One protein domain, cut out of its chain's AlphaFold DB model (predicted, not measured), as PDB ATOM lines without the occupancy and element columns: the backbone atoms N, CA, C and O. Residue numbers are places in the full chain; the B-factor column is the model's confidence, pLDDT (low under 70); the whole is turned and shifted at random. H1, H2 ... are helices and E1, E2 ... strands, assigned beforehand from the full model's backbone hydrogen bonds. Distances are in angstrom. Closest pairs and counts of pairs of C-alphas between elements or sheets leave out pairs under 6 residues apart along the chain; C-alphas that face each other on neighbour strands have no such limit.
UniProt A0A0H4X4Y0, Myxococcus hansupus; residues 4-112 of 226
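AT A GLANCE: This is residues 4 to 112 of the 226 residues of a protein of Myxococcus hansupus (UniProt A0A0H4X4Y0). Two parallel strands, E1 and E2, make a narrow ribbon, with H1 packing on it, mostly on E1, and H2 near the first part of E2. H4 lies beside the first residues of E2 and H3 meets it about perpendicular, farther out from the middle; residues 41 to 55, a long stretch with no named element, come in close to the middle, and little H5, which touches no helix, lies off to itself toward the other end of the ribbon. The printed part has 109 residues with five named helices and two named strands, in the order E1 H1 H2 H3 H4 E2 H5; the class is mixed, helices and strands. It is compact, with a radius of gyration of the C-alphas of 13.9 A, and spans 42 by 31 by 22 A.

HOW THE PARTS SIT: Start with E1, residues 4 to 11, and its parallel neighbour E2, residues 87 to 98, whose directions differ by 28 degrees. Look for N 5 and O 88, 2.9 A apart, and N 97 and O 9, 2.7 A, both within hydrogen-bond range. E2 bends by 94 degrees at residue 92, and N 7 is within range of both O 90, at 2.9 A, and O 92, at 3.1 A. Next comes H1, residues 19 to 29; its closest C-alphas to E1 are those of Asn 29 and Ala 7, 4.6 A apart. For H2, residues 34 to 40, look at Ala 34 and Lys 88, its closest C-alphas to E2, 5.0 A apart. H3, residues 56 to 62, and H4, residues 72 to 82, touch about perpendicular, at 85 degrees, with the C-alphas of Val 62 and Leu 80 closest at 6.5 A. H2 and H4 are close but not clearly touching; their closest C-alphas, Asp 38 and Leu 81, are 6.6 A apart. E1, H1 to H4 and E2 form a strand-helix-strand unit, two parallel neighbour strands with helices between them in the chain. H5, residues 104 to 107, touches no helix. Each O i to N i+4 pair is within hydrogen-bond range in H1, H2, H3 and H4, while H5 is too short for one.

IN THESE COORDINATES: Find C-alpha 4 at (171.767, -69.074, 47.978); from there E1 runs 21.7 A to C-alpha 11. H1 begins at C-alpha 19, at (181.253, -87.861, 34.008), and covers 15.2 A; H4 covers 15.1 A. E2 runs 23.2 A from C-alpha 87 to C-alpha 98. H5 ends at C-alpha 107, at (173.224, -95.070, 50.512).

THE WHOLE: The two C-alphas farthest apart, those of Gln 15 and Ala 61, are 41.9 A apart. The printed part has no cut, and the link from H2 to H3, 15 residues, is long. The mean pLDDT of the printed part is 97.0, and no printed residue is under 70.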
ATOM      1  N   VAL A   4     170.776 -68.866  49.023       98.50
ATOM      2  CA  VAL A   4     171.767 -69.074  47.978       98.50
ATOM      3  C   VAL A   4     172.545 -70.352  48.246       98.50
ATOM      4  O   VAL A   4     172.823 -70.657  49.399       98.50
ATOM      5  N   GLY A   5     172.895 -71.087  47.199       98.38
ATOM      6  CA  GLY A   5     174.024 -72.013  47.236       98.38
ATOM      7  C   GLY A   5     175.270 -71.350  46.655       98.38
ATOM      8  O   GLY A   5     175.233 -70.194  46.225       98.38
ATOM      9  N   THR A   6     176.371 -72.083  46.591       98.38
ATOM     10  CA  THR A   6     177.600 -71.655  45.904       98.38
ATOM     11  C   THR A   6     177.944 -72.644  44.807       98.38
ATOM     12  O   THR A   6     177.477 -73.789  44.833       98.38
ATOM     13  N   ALA A   7     178.810 -72.241  43.880       98.31
ATOM     14  CA  ALA A   7     179.444 -73.202  43.003       98.31
ATOM     15  C   ALA A   7     180.271 -74.190  43.839       98.31
ATOM     16  O   ALA A   7     180.760 -73.876  44.935       98.31
ATOM     17  N   VAL A   8     180.389 -75.408  43.323       98.25
ATOM     18  CA  VAL A   8     181.089 -76.508  43.980       98.25
ATOM     19  C   VAL A   8     182.127 -77.116  43.052       98.25
ATOM     20  O   VAL A   8     181.936 -77.189  41.835       98.25
ATOM     21  N   GLU A   9     183.203 -77.613  43.645       98.12
ATOM     22  CA  GLU A   9     184.204 -78.434  42.972       98.12
ATOM     23  C   GLU A   9     184.131 -79.854  43.534       98.12
ATOM     24  O   GLU A   9     184.341 -80.072  44.726       98.12
ATOM     25  N   LEU A  10     183.816 -80.830  42.686       97.38
ATOM     26  CA  LEU A  10     183.774 -82.229  43.099       97.38
ATOM     27  C   LEU A  10     185.176 -82.819  43.175       97.38
ATOM     28  O   LEU A  10     185.983 -82.631  42.267       97.38
ATOM     29  N   PHE A  11     185.416 -83.636  44.196       97.00
ATOM     30  CA  PHE A  11     186.610 -84.467  44.253       97.00
ATOM     31  C   PHE A  11     186.326 -85.836  44.866       97.00
ATOM     32  O   PHE A  11     185.325 -86.061  45.554       97.00
ATOM     33  N   ARG A  12     187.253 -86.750  44.611       96.38
ATOM     34  CA  ARG A  12     187.322 -88.102  45.155       96.38
ATOM     35  C   ARG A  12     188.781 -88.417  45.456       96.38
ATOM     36  O   ARG A  12     189.667 -87.867  44.810       96.38
ATOM     37  N   GLU A  13     189.015 -89.274  46.439       93.69
ATOM     38  CA  GLU A  13     190.371 -89.687  46.828       93.69
ATOM     39  C   GLU A  13     190.790 -91.010  46.177       93.69
ATOM     40  O   GLU A  13     191.975 -91.270  46.022       93.69
ATOM     41  N   ASP A  14     189.822 -91.839  45.790       95.25
ATOM     42  CA  ASP A  14     190.027 -93.220  45.353       95.25
ATOM     43  C   ASP A  14     190.030 -93.398  43.828       95.25
ATOM     44  O   ASP A  14     190.628 -94.335  43.309       95.25
ATOM     45  N   GLN A  15     189.347 -92.517  43.101       94.88
ATOM     46  CA  GLN A  15     189.183 -92.588  41.648       94.88
ATOM     47  C   GLN A  15     188.721 -91.234  41.091       94.88
ATOM     48  O   GLN A  15     188.268 -90.389  41.859       94.88
ATOM     49  N   PRO A  16     188.735 -91.016  39.767       96.50
ATOM     50  CA  PRO A  16     188.105 -89.840  39.176       96.50
ATOM     51  C   PRO A  16     186.602 -89.742  39.488       96.50
ATOM     52  O   PRO A  16     185.883 -90.743  39.589       96.50
ATOM     53  N   VAL A  17     186.109 -88.510  39.601       96.56
ATOM     54  CA  VAL A  17     184.671 -88.216  39.663       96.56
ATOM     55  C   VAL A  17     184.013 -88.665  38.352       96.56
ATOM     56  O   VAL A  17     184.564 -88.479  37.268       96.56
ATOM     57  N   SER A  18     182.828 -89.281  38.432       95.56
ATOM     58  CA  SER A  18     182.166 -89.800  37.231       95.56
ATOM     59  C   SER A  18     181.711 -88.669  36.294       95.56
ATOM     60  O   SER A  18     181.261 -87.626  36.778       95.56
ATOM     61  N   PRO A  19     181.705 -88.878  34.961       95.94
ATOM     62  CA  PRO A  19     181.253 -87.861  34.008       95.94
ATOM     63  C   PRO A  19     179.838 -87.338  34.297       95.94
ATOM     64  O   PRO A  19     179.572 -86.143  34.189       95.94
ATOM     65  N   SER A  20     178.925 -88.216  34.726       93.00
ATOM     66  CA  SER A  20     177.553 -87.835  35.078       93.00
ATOM     67  C   SER A  20     177.494 -86.903  36.291       93.00
ATOM     68  O   SER A  20     176.692 -85.965  36.296       93.00
ATOM     69  N   LEU A  21     178.332 -87.141  37.306       95.00
ATOM     70  CA  LEU A  21     178.385 -86.298  38.497       95.00
ATOM     71  C   LEU A  21     179.129 -84.985  38.212       95.00
ATOM     72  O   LEU A  21     178.668 -83.933  38.647       95.00
ATOM     73  N   GLN A  22     180.188 -85.017  37.396       97.00
ATOM     74  CA  GLN A  22     180.868 -83.813  36.910       97.00
ATOM     75  C   GLN A  22     179.888 -82.896  36.174       97.00
ATOM     76  O   GLN A  22     179.764 -81.717  36.490       97.00
ATOM     77  N   ALA A  23     179.112 -83.466  35.252       96.12
ATOM     78  CA  ALA A  23     178.107 -82.722  34.520       96.12
ATOM     79  C   ALA A  23     177.027 -82.170  35.468       96.12
ATOM     80  O   ALA A  23     176.463 -81.108  35.213       96.12
ATOM     81  N   TYR A  24     176.675 -82.889  36.542       95.94
ATOM     82  CA  TYR A  24     175.746 -82.377  37.554       95.94
ATOM     83  C   TYR A  24     176.323 -81.154  38.279       95.94
ATOM     84  O   TYR A  24     175.621 -80.150  38.357       95.94
ATOM     85  N   ALA A  25     177.598 -81.182  38.690       97.44
ATOM     86  CA  ALA A  25     178.279 -80.007  39.240       97.44
ATOM     87  C   ALA A  25     178.283 -78.823  38.261       97.44
ATOM     88  O   ALA A  25     177.907 -77.717  38.635       97.44
ATOM     89  N   THR A  26     178.610 -79.051  36.985       97.62
ATOM     90  CA  THR A  26     178.539 -78.000  35.955       97.62
ATOM     91  C   THR A  26     177.134 -77.403  35.843       97.62
ATOM     92  O   THR A  26     176.988 -76.190  35.714       97.62
ATOM     93  N   TRP A  27     176.094 -78.240  35.908       97.56
ATOM     94  CA  TRP A  27     174.708 -77.778  35.838       97.56
ATOM     95  C   TRP A  27     174.326 -76.929  37.059       97.56
ATOM     96  O   TRP A  27     173.880 -75.803  36.848       97.56
ATOM     97  N   ILE A  28     174.565 -77.390  38.299       97.50
ATOM     98  CA  ILE A  28     174.249 -76.597  39.507       97.50
ATOM     99  C   ILE A  28     175.039 -75.285  39.548       97.50
ATOM    100  O   ILE A  28     174.456 -74.239  39.832       97.50
ATOM    101  N   ASN A  29     176.322 -75.302  39.174       98.31
ATOM    102  CA  ASN A  29     177.173 -74.110  39.147       98.31
ATOM    103  C   ASN A  29     176.668 -73.070  38.131       98.31
ATOM    104  O   ASN A  29     176.941 -71.882  38.273       98.31
ATOM    105  N   GLY A  30     175.901 -73.497  37.122       97.88
ATOM    106  CA  GLY A  30     175.273 -72.619  36.136       97.88
ATOM    107  C   GLY A  30     173.932 -72.010  36.565       97.88
ATOM    108  O   GLY A  30     173.418 -71.145  35.853       97.88
ATOM    109  N   LEU A  31     173.331 -72.428  37.687       98.25
ATOM    110  CA  LEU A  31     172.029 -71.927  38.164       98.25
ATOM    111  C   LEU A  31     172.169 -70.595  38.921       98.25
ATOM    112  O   LEU A  31     171.756 -70.465  40.072       98.25
ATOM    113  N   THR A  32     172.781 -69.599  38.277       98.31
ATOM    114  CA  THR A  32     173.193 -68.336  38.913       98.31
ATOM    115  C   THR A  32     172.123 -67.245  38.960       98.31
ATOM    116  O   THR A  32     172.313 -66.221  39.620       98.31
ATOM    117  N   SER A  33     170.972 -67.462  38.316       98.38
ATOM    118  CA  SER A  33     169.801 -66.586  38.411       98.38
ATOM    119  C   SER A  33     168.609 -67.312  39.027       98.38
ATOM    120  O   SER A  33     168.482 -68.535  38.915       98.38
ATOM    121  N   ALA A  34     167.726 -66.549  39.674       98.44
ATOM    122  CA  ALA A  34     166.544 -67.102  40.324       98.44
ATOM    123  C   ALA A  34     165.564 -67.702  39.314       98.44
ATOM    124  O   ALA A  34     164.984 -68.754  39.559       98.44
ATOM    125  N   GLU A  35     165.433 -67.065  38.155       97.88
ATOM    126  CA  GLU A  35     164.549 -67.474  37.070       97.88
ATOM    127  C   GLU A  35     165.016 -68.803  36.475       97.88
ATOM    128  O   GLU A  35     164.216 -69.714  36.264       97.88
ATOM    129  N   ARG A  36     166.329 -68.945  36.244       97.56
ATOM    130  CA  ARG A  36     166.906 -70.189  35.731       97.56
ATOM    131  C   ARG A  36     166.747 -71.314  36.745       97.56
ATOM    132  O   ARG A  36     166.389 -72.419  36.352       97.56
ATOM    133  N   LEU A  37     167.011 -71.046  38.022       98.50
ATOM    134  CA  LEU A  37     166.884 -72.049  39.071       98.50
ATOM    135  C   LEU A  37     165.428 -72.497  39.249       98.50
ATOM    136  O   LEU A  37     165.173 -73.699  39.260       98.50
ATOM    137  N   ASP A  38     164.478 -71.558  39.310       98.31
ATOM    138  CA  ASP A  38     163.044 -71.861  39.376       98.31
ATOM    139  C   ASP A  38     162.625 -72.713  38.174       98.31
ATOM    140  O   ASP A  38     162.022 -73.766  38.354       98.31
ATOM    141  N   ARG A  39     163.010 -72.336  36.950       97.50
ATOM    142  CA  ARG A  39     162.710 -73.101  35.727       97.50
ATOM    143  C   ARG A  39     163.282 -74.523  35.747       97.50
ATOM    144  O   ARG A  39     162.630 -75.461  35.302       97.50
ATOM    145  N   GLU A  40     164.498 -74.692  36.257       97.88
ATOM    146  CA  GLU A  40     165.229 -75.965  36.252       97.88
ATOM    147  C   GLU A  40     164.930 -76.842  37.493       97.88
ATOM    148  O   GLU A  40     165.447 -77.956  37.594       97.88
ATOM    149  N   ARG A  41     164.065 -76.392  38.419       98.00
ATOM    150  CA  ARG A  41     163.789 -77.039  39.720       98.00
ATOM    151  C   ARG A  41     163.310 -78.491  39.649       98.00
ATOM    152  O   ARG A  41     163.396 -79.211  40.640       98.00
ATOM    153  N   PHE A  42     162.801 -78.932  38.500       98.25
ATOM    154  CA  PHE A  42     162.319 -80.300  38.278       98.25
ATOM    155  C   PHE A  42     163.314 -81.198  37.529       98.25
ATOM    156  O   PHE A  42     163.021 -82.371  37.303       98.25
ATOM    157  N   ILE A  43     164.498 -80.697  37.170       96.75
ATOM    158  CA  ILE A  43     165.553 -81.518  36.568       96.75
ATOM    159  C   ILE A  43     166.224 -82.381  37.634       96.75
ATOM    160  O   ILE A  43     166.220 -83.599  37.527       96.75
ATOM    161  N   GLU A  44     166.772 -81.759  38.673       95.44
ATOM    162  CA  GLU A  44     167.464 -82.417  39.786       95.44
ATOM    163  C   GLU A  44     167.503 -81.465  40.997       95.44
ATOM    164  O   GLU A  44     166.980 -80.352  40.896       95.44
ATOM    165  N   SER A  45     168.096 -81.852  42.135       96.94
ATOM    166  CA  SER A  45     168.293 -80.928  43.264       96.94
ATOM    167  C   SER A  45     169.091 -79.684  42.835       96.94
ATOM    168  O   SER A  45     170.262 -79.804  42.483       96.94
ATOM    169  N   PRO A  46     168.507 -78.471  42.865       97.31
ATOM    170  CA  PRO A  46     169.127 -77.296  42.251       97.31
ATOM    171  C   PRO A  46     170.225 -76.644  43.107       97.31
ATOM    172  O   PRO A  46     170.951 -75.770  42.630       97.31
ATOM    173  N   LEU A  47     170.346 -77.037  44.377       97.69
ATOM    174  CA  LEU A  47     171.381 -76.574  45.299       97.69
ATOM    175  C   LEU A  47     172.138 -77.779  45.862       97.69
ATOM    176  O   LEU A  47     171.556 -78.834  46.136       97.69
ATOM    177  N   CYS A  48     173.439 -77.595  46.080       97.00
ATOM    178  CA  CYS A  48     174.231 -78.487  46.914       97.00
ATOM    179  C   CYS A  48     174.000 -78.086  48.377       97.00
ATOM    180  O   CYS A  48     174.388 -76.994  48.778       97.00
ATOM    181  N   HIS A  49     173.348 -78.938  49.172       96.62
ATOM    182  CA  HIS A  49     172.953 -78.570  50.536       96.62
ATOM    183  C   HIS A  49     174.112 -78.057  51.415       96.62
ATOM    184  O   HIS A  49     173.939 -77.012  52.039       96.62
ATOM    185  N   PRO A  50     175.311 -78.675  51.425       96.19
ATOM    186  CA  PRO A  50     176.421 -78.182  52.241       96.19
ATOM    187  C   PRO A  50     176.949 -76.794  51.844       96.19
ATOM    188  O   PRO A  50     177.725 -76.221  52.603       96.19
ATOM    189  N   SER A  51     176.575 -76.254  50.675       97.75
ATOM    190  CA  SER A  51     176.905 -74.877  50.281       97.75
ATOM    191  C   SER A  51     175.756 -73.887  50.474       97.75
ATOM    192  O   SER A  51     175.907 -72.707  50.156       97.75
ATOM    193  N   ALA A  52     174.600 -74.337  50.968       98.06
ATOM    194  CA  ALA A  52     173.418 -73.499  51.078       98.06
ATOM    195  C   ALA A  52     173.472 -72.574  52.304       98.06
ATOM    196  O   ALA A  52     173.764 -72.987  53.423       98.06
ATOM    197  N   CYS A  53     173.096 -71.315  52.096       98.25
ATOM    198  CA  CYS A  53     172.821 -70.336  53.137       98.25
ATOM    199  C   CYS A  53     171.397 -69.798  52.953       98.25
ATOM    200  O   CYS A  53     170.999 -69.414  51.849       98.25
ATOM    201  N   LEU A  54     170.615 -69.777  54.034       98.44
ATOM    202  CA  LEU A  54     169.184 -69.474  54.008       98.44
ATOM    203  C   LEU A  54     168.852 -68.303  54.928       98.44
ATOM    204  O   LEU A  54     169.367 -68.189  56.040       98.44
ATOM    205  N   ARG A  55     167.918 -67.455  54.493       98.38
ATOM    206  CA  ARG A  55     167.296 -66.470  55.373       98.38
ATOM    207  C   ARG A  55     166.375 -67.199  56.347       98.38
ATOM    208  O   ARG A  55     165.503 -67.972  55.946       98.38
ATOM    209  N   ARG A  56     166.558 -66.917  57.637       98.06
ATOM    210  CA  ARG A  56     165.790 -67.536  58.724       98.06
ATOM    211  C   ARG A  56     164.280 -67.350  58.558       98.06
ATOM    212  O   ARG A  56     163.535 -68.294  58.780       98.06
ATOM    213  N   ASP A  57     163.830 -66.152  58.189       98.31
ATOM    214  CA  ASP A  57     162.405 -65.836  58.029       98.31
ATOM    215  C   ASP A  57     161.741 -66.690  56.937       98.31
ATOM    216  O   ASP A  57     160.664 -67.238  57.161       98.31
ATOM    217  N   ALA A  58     162.412 -66.885  55.800       98.38
ATOM    218  CA  ALA A  58     161.933 -67.748  54.725       98.38
ATOM    219  C   ALA A  58     161.883 -69.224  55.145       98.38
ATOM    220  O   ALA A  58     160.890 -69.899  54.883       98.38
ATOM    221  N   LEU A  59     162.917 -69.713  55.842       98.38
ATOM    222  CA  LEU A  59     162.954 -71.085  56.358       98.38
ATOM    223  C   LEU A  59     161.803 -71.356  57.341       98.38
ATOM    224  O   LEU A  59     161.125 -72.378  57.245       98.38
ATOM    225  N   VAL A  60     161.554 -70.419  58.259       98.31
ATOM    226  CA  VAL A  60     160.447 -70.508  59.222       98.31
ATOM    227  C   VAL A  60     159.095 -70.471  58.505       98.31
ATOM    228  O   VAL A  60     158.221 -71.271  58.831       98.31
ATOM    229  N   ALA A  61     158.927 -69.615  57.493       98.00
ATOM    230  CA  ALA A  61     157.672 -69.486  56.746       98.00
ATOM    231  C   ALA A  61     157.243 -70.776  56.016       98.00
ATOM    232  O   ALA A  61     156.050 -70.994  55.778       98.00
ATOM    233  N   VAL A  62     158.202 -71.638  55.662       97.88
ATOM    234  CA  VAL A  62     157.939 -72.935  55.015       97.88
ATOM    235  C   VAL A  62     157.933 -74.124  55.980       97.88
ATOM    236  O   VAL A  62     157.614 -75.240  55.570       97.88
ATOM    237  N   GLY A  63     158.219 -73.886  57.265       97.38
ATOM    238  CA  GLY A  63     158.212 -74.906  58.316       97.38
ATOM    239  C   GLY A  63     159.501 -75.723  58.434       97.38
ATOM    240  O   GLY A  63     159.496 -76.737  59.124       97.38
ATOM    241  N   GLY A  64     160.597 -75.297  57.800       96.94
ATOM    242  CA  GLY A  64     161.880 -75.998  57.868       96.94
ATOM    243  C   GLY A  64     161.929 -77.327  57.106       96.94
ATOM    244  O   GLY A  64     161.128 -77.585  56.204       96.94
ATOM    245  N   TRP A  65     162.909 -78.162  57.463       96.50
ATOM    246  CA  TRP A  65     163.017 -79.530  56.960       96.50
ATOM    247  C   TRP A  65     161.889 -80.392  57.514       96.50
ATOM    248  O   TRP A  65     161.548 -80.318  58.695       96.50
ATOM    249  N   LYS A  66     161.322 -81.222  56.643       95.38
ATOM    250  CA  LYS A  66     160.284 -82.185  57.000       95.38
ATOM    251  C   LYS A  66     160.902 -83.571  57.008       95.38
ATOM    252  O   LYS A  66     161.585 -83.928  56.052       95.38
ATOM    253  N   ASP A  67     160.606 -84.331  58.052       93.88
ATOM    254  CA  ASP A  67     160.954 -85.744  58.098       93.88
ATOM    255  C   ASP A  67     159.975 -86.567  57.253       93.88
ATOM    256  O   ASP A  67     158.786 -86.243  57.133       93.88
ATOM    257  N   GLY A  68     160.490 -87.626  56.641       95.00
ATOM    258  CA  GLY A  68     159.716 -88.510  55.793       95.00
ATOM    259  C   GLY A  68     160.560 -89.302  54.808       95.00
ATOM    260  O   GLY A  68     161.785 -89.214  54.739       95.00
ATOM    261  N   ASP A  69     159.864 -90.104  54.014       95.94
ATOM    262  CA  ASP A  69     160.470 -91.024  53.058       95.94
ATOM    263  C   ASP A  69     160.677 -90.352  51.686       95.94
ATOM    264  O   ASP A  69     160.075 -90.737  50.677       95.94
ATOM    265  N   PHE A  70     161.458 -89.265  51.687       96.75
ATOM    266  CA  PHE A  70     161.787 -88.421  50.531       96.75
ATOM    267  C   PHE A  70     163.084 -87.615  50.766       96.75
ATOM    268  O   PHE A  70     163.503 -87.465  51.913       96.75
ATOM    269  N   PRO A  71     163.732 -87.067  49.714       97.12
ATOM    270  CA  PRO A  71     164.939 -86.254  49.879       97.12
ATOM    271  C   PRO A  71     164.602 -84.910  50.544       97.12
ATOM    272  O   PRO A  71     164.038 -84.019  49.903       97.12
ATOM    273  N   GLU A  72     164.940 -84.762  51.826       97.12
ATOM    274  CA  GLU A  72     164.554 -83.617  52.670       97.12
ATOM    275  C   GLU A  72     165.043 -82.264  52.125       97.12
ATOM    276  O   GLU A  72     164.285 -81.293  52.101       97.12
ATOM    277  N   ASP A  73     166.266 -82.214  51.594       96.88
ATOM    278  CA  ASP A  73     166.841 -80.997  51.016       96.88
ATOM    279  C   ASP A  73     166.083 -80.549  49.775       96.88
ATOM    280  O   ASP A  73     165.691 -79.390  49.639       96.88
ATOM    281  N   TYR A  74     165.826 -81.493  48.871       98.19
ATOM    282  CA  TYR A  74     165.079 -81.210  47.656       98.19
ATOM    283  C   TYR A  74     163.636 -80.808  47.973       98.19
ATOM    284  O   TYR A  74     163.093 -79.904  47.336       98.19
ATOM    285  N   ALA A  75     163.035 -81.416  49.000       98.38
ATOM    286  CA  ALA A  75     161.724 -81.023  49.495       98.38
ATOM    287  C   ALA A  75     161.689 -79.583  50.005       98.38
ATOM    288  O   ALA A  75     160.733 -78.868  49.692       98.38
ATOM    289  N   LEU A  76     162.722 -79.145  50.725       98.56
ATOM    290  CA  LEU A  76     162.845 -77.765  51.183       98.56
ATOM    291  C   LEU A  76     162.977 -76.787  50.007       98.56
ATOM    292  O   LEU A  76     162.281 -75.771  49.980       98.56
ATOM    293  N   TRP A  77     163.825 -77.092  49.017       98.62
ATOM    294  CA  TRP A  77     163.990 -76.239  47.833       98.62
ATOM    295  C   TRP A  77     162.681 -76.081  47.068       98.62
ATOM    296  O   TRP A  77     162.299 -74.961  46.730       98.62
ATOM    297  N   LEU A  78     161.966 -77.185  46.844       98.62
ATOM    298  CA  LEU A  78     160.672 -77.154  46.176       98.62
ATOM    299  C   LEU A  78     159.619 -76.389  46.991       98.62
ATOM    300  O   LEU A  78     158.883 -75.612  46.395       98.62
ATOM    301  N   GLU A  79     159.555 -76.537  48.321       98.62
ATOM    302  CA  GLU A  79     158.594 -75.795  49.162       98.62
ATOM    303  C   GLU A  79     158.869 -74.284  49.136       98.62
ATOM    304  O   GLU A  79     157.935 -73.495  49.001       98.62
ATOM    305  N   LEU A  80     160.138 -73.867  49.210       98.69
ATOM    306  CA  LEU A  80     160.518 -72.455  49.095       98.69
ATOM    307  C   LEU A  80     160.085 -71.874  47.744       98.69
ATOM    308  O   LEU A  80     159.426 -70.834  47.706       98.69
ATOM    309  N   LEU A  81     160.413 -72.562  46.648       98.56
ATOM    310  CA  LEU A  81     160.042 -72.129  45.301       98.56
ATOM    311  C   LEU A  81     158.517 -72.109  45.124       98.56
ATOM    312  O   LEU A  81     157.975 -71.136  44.605       98.56
ATOM    313  N   ASP A  82     157.799 -73.120  45.608       98.25
ATOM    314  CA  ASP A  82     156.335 -73.201  45.526       98.25
ATOM    315  C   ASP A  82     155.638 -72.057  46.278       98.25
ATOM    316  O   ASP A  82     154.644 -71.509  45.807       98.25
ATOM    317  N   ARG A  83     156.220 -71.599  47.394       97.81
ATOM    318  CA  ARG A  83     155.760 -70.418  48.151       97.81
ATOM    319  C   ARG A  83     156.163 -69.078  47.528       97.81
ATOM    320  O   ARG A  83     155.908 -68.032  48.116       97.81
ATOM    321  N   GLY A  84     156.784 -69.093  46.350       97.75
ATOM    322  CA  GLY A  84     157.184 -67.892  45.616       97.75
ATOM    323  C   GLY A  84     158.501 -67.276  46.089       97.75
ATOM    324  O   GLY A  84     158.857 -66.180  45.653       97.75
ATOM    325  N   PHE A  85     159.254 -67.954  46.959       98.50
ATOM    326  CA  PHE A  85     160.601 -67.512  47.282       98.50
ATOM    327  C   PHE A  85     161.572 -67.809  46.134       98.50
ATOM    328  O   PHE A  85     161.431 -68.778  45.399       98.50
ATOM    329  N   ALA A  86     162.607 -66.978  46.018       98.50
ATOM    330  CA  ALA A  86     163.671 -67.132  45.030       98.50
ATOM    331  C   ALA A  86     164.928 -67.769  45.643       98.50
ATOM    332  O   ALA A  86     165.330 -67.378  46.745       98.50
ATOM    333  N   LEU A  87     165.576 -68.669  44.898       98.75
ATOM    334  CA  LEU A  87     166.869 -69.287  45.214       98.75
ATOM    335  C   LEU A  87     167.820 -69.131  44.020       98.75
ATOM    336  O   LEU A  87     167.354 -69.098  42.886       98.75
ATOM    337  N   LYS A  88     169.134 -69.070  44.247       98.62
ATOM    338  CA  LYS A  88     170.162 -69.108  43.183       98.62
ATOM    339  C   LYS A  88     171.481 -69.684  43.701       98.62
ATOM    340  O   LYS A  88     171.703 -69.678  44.905       98.62
ATOM    341  N   ASN A  89     172.383 -70.100  42.819       98.62
ATOM    342  CA  ASN A  89     173.776 -70.375  43.181       98.62
ATOM    343  C   ASN A  89     174.663 -69.150  42.912       98.62
ATOM    344  O   ASN A  89     174.471 -68.425  41.938       98.62
ATOM    345  N   LEU A  90     175.631 -68.885  43.786       98.31
ATOM    346  CA  LEU A  90     176.708 -67.931  43.524       98.31
ATOM    347  C   LEU A  90     177.744 -68.569  42.581       98.31
ATOM    348  O   LEU A  90     177.946 -69.780  42.661       98.31
ATOM    349  N   PRO A  91     178.392 -67.793  41.692       97.38
ATOM    350  CA  PRO A  91     179.368 -68.334  40.746       97.38
ATOM    351  C   PRO A  91     180.682 -68.763  41.417       97.38
ATOM    352  O   PRO A  91     181.419 -69.568  40.851       97.38
ATOM    353  N   ASP A  92     180.974 -68.243  42.610       98.25
ATOM    354  CA  ASP A  92     182.196 -68.527  43.354       98.25
ATOM    355  C   ASP A  92     182.213 -69.959  43.899       98.25
ATOM    356  O   ASP A  92     181.253 -70.427  44.523       98.25
ATOM    357  N   VAL A  93     183.334 -70.651  43.688       98.25
ATOM    358  CA  VAL A  93     183.568 -71.983  44.250       98.25
ATOM    359  C   VAL A  93     183.981 -71.833  45.709       98.25
ATOM    360  O   VAL A  93     185.133 -71.529  46.007       98.25
ATOM    361  N   LEU A  94     183.035 -72.064  46.620       98.06
ATOM    362  CA  LEU A  94     183.253 -71.969  48.072       98.06
ATOM    363  C   LEU A  94     183.133 -73.322  48.790       98.06
ATOM    364  O   LEU A  94     183.326 -73.401  50.001       98.06
ATOM    365  N   LEU A  95     182.849 -74.398  48.049       98.12
ATOM    366  CA  LEU A  95     182.769 -75.756  48.578       98.12
ATOM    367  C   LEU A  95     183.529 -76.737  47.682       98.12
ATOM    368  O   LEU A  95     183.179 -76.941  46.519       98.12
ATOM    369  N   ARG A  96     184.504 -77.436  48.269       97.56
ATOM    370  CA  ARG A  96     185.052 -78.671  47.695       97.56
ATOM    371  C   ARG A  96     184.207 -79.842  48.181       97.56
ATOM    372  O   ARG A  96     184.241 -80.206  49.355       97.56
ATOM    373  N   TRP A  97     183.413 -80.411  47.285       96.38
ATOM    374  CA  TRP A  97     182.428 -81.432  47.602       96.38
ATOM    375  C   TRP A  97     182.985 -82.837  47.365       96.38
ATOM    376  O   TRP A  97     183.179 -83.284  46.234       96.38
ATOM    377  N   ARG A  98     183.230 -83.552  48.464       95.75
ATOM    378  CA  ARG A  98     183.714 -84.934  48.443       95.75
ATOM    379  C   ARG A  98     182.610 -85.899  48.003       95.75
ATOM    380  O   ARG A  98     181.582 -86.018  48.667       95.75
ATOM    381  N   ASP A  99     182.849 -86.661  46.941       94.88
ATOM    382  CA  ASP A  99     181.984 -87.770  46.524       94.88
ATOM    383  C   ASP A  99     182.469 -89.105  47.114       94.88
ATOM    384  O   ASP A  99     183.090 -89.915  46.437       94.88
ATOM    385  N   SER A 100     182.198 -89.350  48.396       93.25
ATOM    386  CA  SER A 100     182.529 -90.626  49.046       93.25
ATOM    387  C   SER A 100     181.459 -91.697  48.818       93.25
ATOM    388  O   SER A 100     180.277 -91.383  48.658       93.25
ATOM    389  N   HIS A 101     181.842 -92.976  48.903       91.81
ATOM    390  CA  HIS A 101     180.902 -94.108  48.829       91.81
ATOM    391  C   HIS A 101     179.795 -94.037  49.888       91.81
ATOM    392  O   HIS A 101     178.636 -94.267  49.568       91.81
ATOM    393  N   GLY A 102     180.137 -93.641  51.119       92.62
ATOM    394  CA  GLY A 102     179.198 -93.549  52.243       92.62
ATOM    395  C   GLY A 102     178.362 -92.267  52.312       92.62
ATOM    396  O   GLY A 102     177.773 -91.999  53.353       92.62
ATOM    397  N   ARG A 103     178.338 -91.422  51.267       91.62
ATOM    398  CA  ARG A 103     177.513 -90.201  51.315       91.62
ATOM    399  C   ARG A 103     176.026 -90.573  51.289       91.62
ATOM    400  O   ARG A 103     175.625 -91.423  50.493       91.62
ATOM    401  N   MET A 104     175.203 -89.871  52.069       92.12
ATOM    402  CA  MET A 104     173.775 -90.191  52.218       92.12
ATOM    403  C   MET A 104     173.026 -90.277  50.885       92.12
ATOM    404  O   MET A 104     172.249 -91.202  50.682       92.12
ATOM    405  N   THR A 105     173.327 -89.400  49.925       91.88
ATOM    406  CA  THR A 105     172.666 -89.416  48.608       91.88
ATOM    407  C   THR A 105     172.979 -90.656  47.754       91.88
ATOM    408  O   THR A 105     172.399 -90.810  46.683       91.88
ATOM    409  N   ARG A 106     173.904 -91.532  48.180       90.38
ATOM    410  CA  ARG A 106     174.184 -92.842  47.555       90.38
ATOM    411  C   ARG A 106     173.576 -94.014  48.316       90.38
ATOM    412  O   ARG A 106     173.242 -95.014  47.690       90.38
ATOM    413  N   THR A 107     173.501 -93.920  49.639       95.12
ATOM    414  CA  THR A 107     173.224 -95.070  50.512       95.12
ATOM    415  C   THR A 107     171.841 -95.028  51.145       95.12
ATOM    416  O   THR A 107     171.305 -96.076  51.487       95.12
ATOM    417  N   ASP A 108     171.264 -93.841  51.321       96.69
ATOM    418  CA  ASP A 108     169.993 -93.673  52.014       96.69
ATOM    419  C   ASP A 108     168.812 -93.821  51.030       96.69
ATOM    420  O   ASP A 108     168.756 -93.109  50.018       96.69
ATOM    421  N   PRO A 109     167.846 -94.723  51.299       96.56
ATOM    422  CA  PRO A 109     166.713 -94.976  50.407       96.56
ATOM    423  C   PRO A 109     165.816 -93.750  50.182       96.56
ATOM    424  O   PRO A 109     165.139 -93.677  49.151       96.56
ATOM    425  N   ARG A 110     165.847 -92.755  51.082       96.88
ATOM    426  CA  ARG A 110     165.121 -91.486  50.918       96.88
ATOM    427  C   ARG A 110     165.590 -90.705  49.694       96.88
ATOM    428  O   ARG A 110     164.809 -89.958  49.115       96.88
ATOM    429  N   TYR A 111     166.827 -90.926  49.245       96.19
ATOM    430  CA  TYR A 111     167.422 -90.282  48.070       96.19
ATOM    431  C   TYR A 111     167.340 -91.135  46.794       96.19
ATOM    432  O   TYR A 111     167.936 -90.792  45.773       96.19
ATOM    433  N   ALA A 112     166.584 -92.238  46.803       95.69
ATOM    434  CA  ALA A 112     166.366 -93.027  45.597       95.69
ATOM    435  C   ALA A 112     165.662 -92.198  44.505       95.69
ATOM    436  O   ALA A 112     164.760 -91.409  44.789       95.69
TER     437      ALA A 112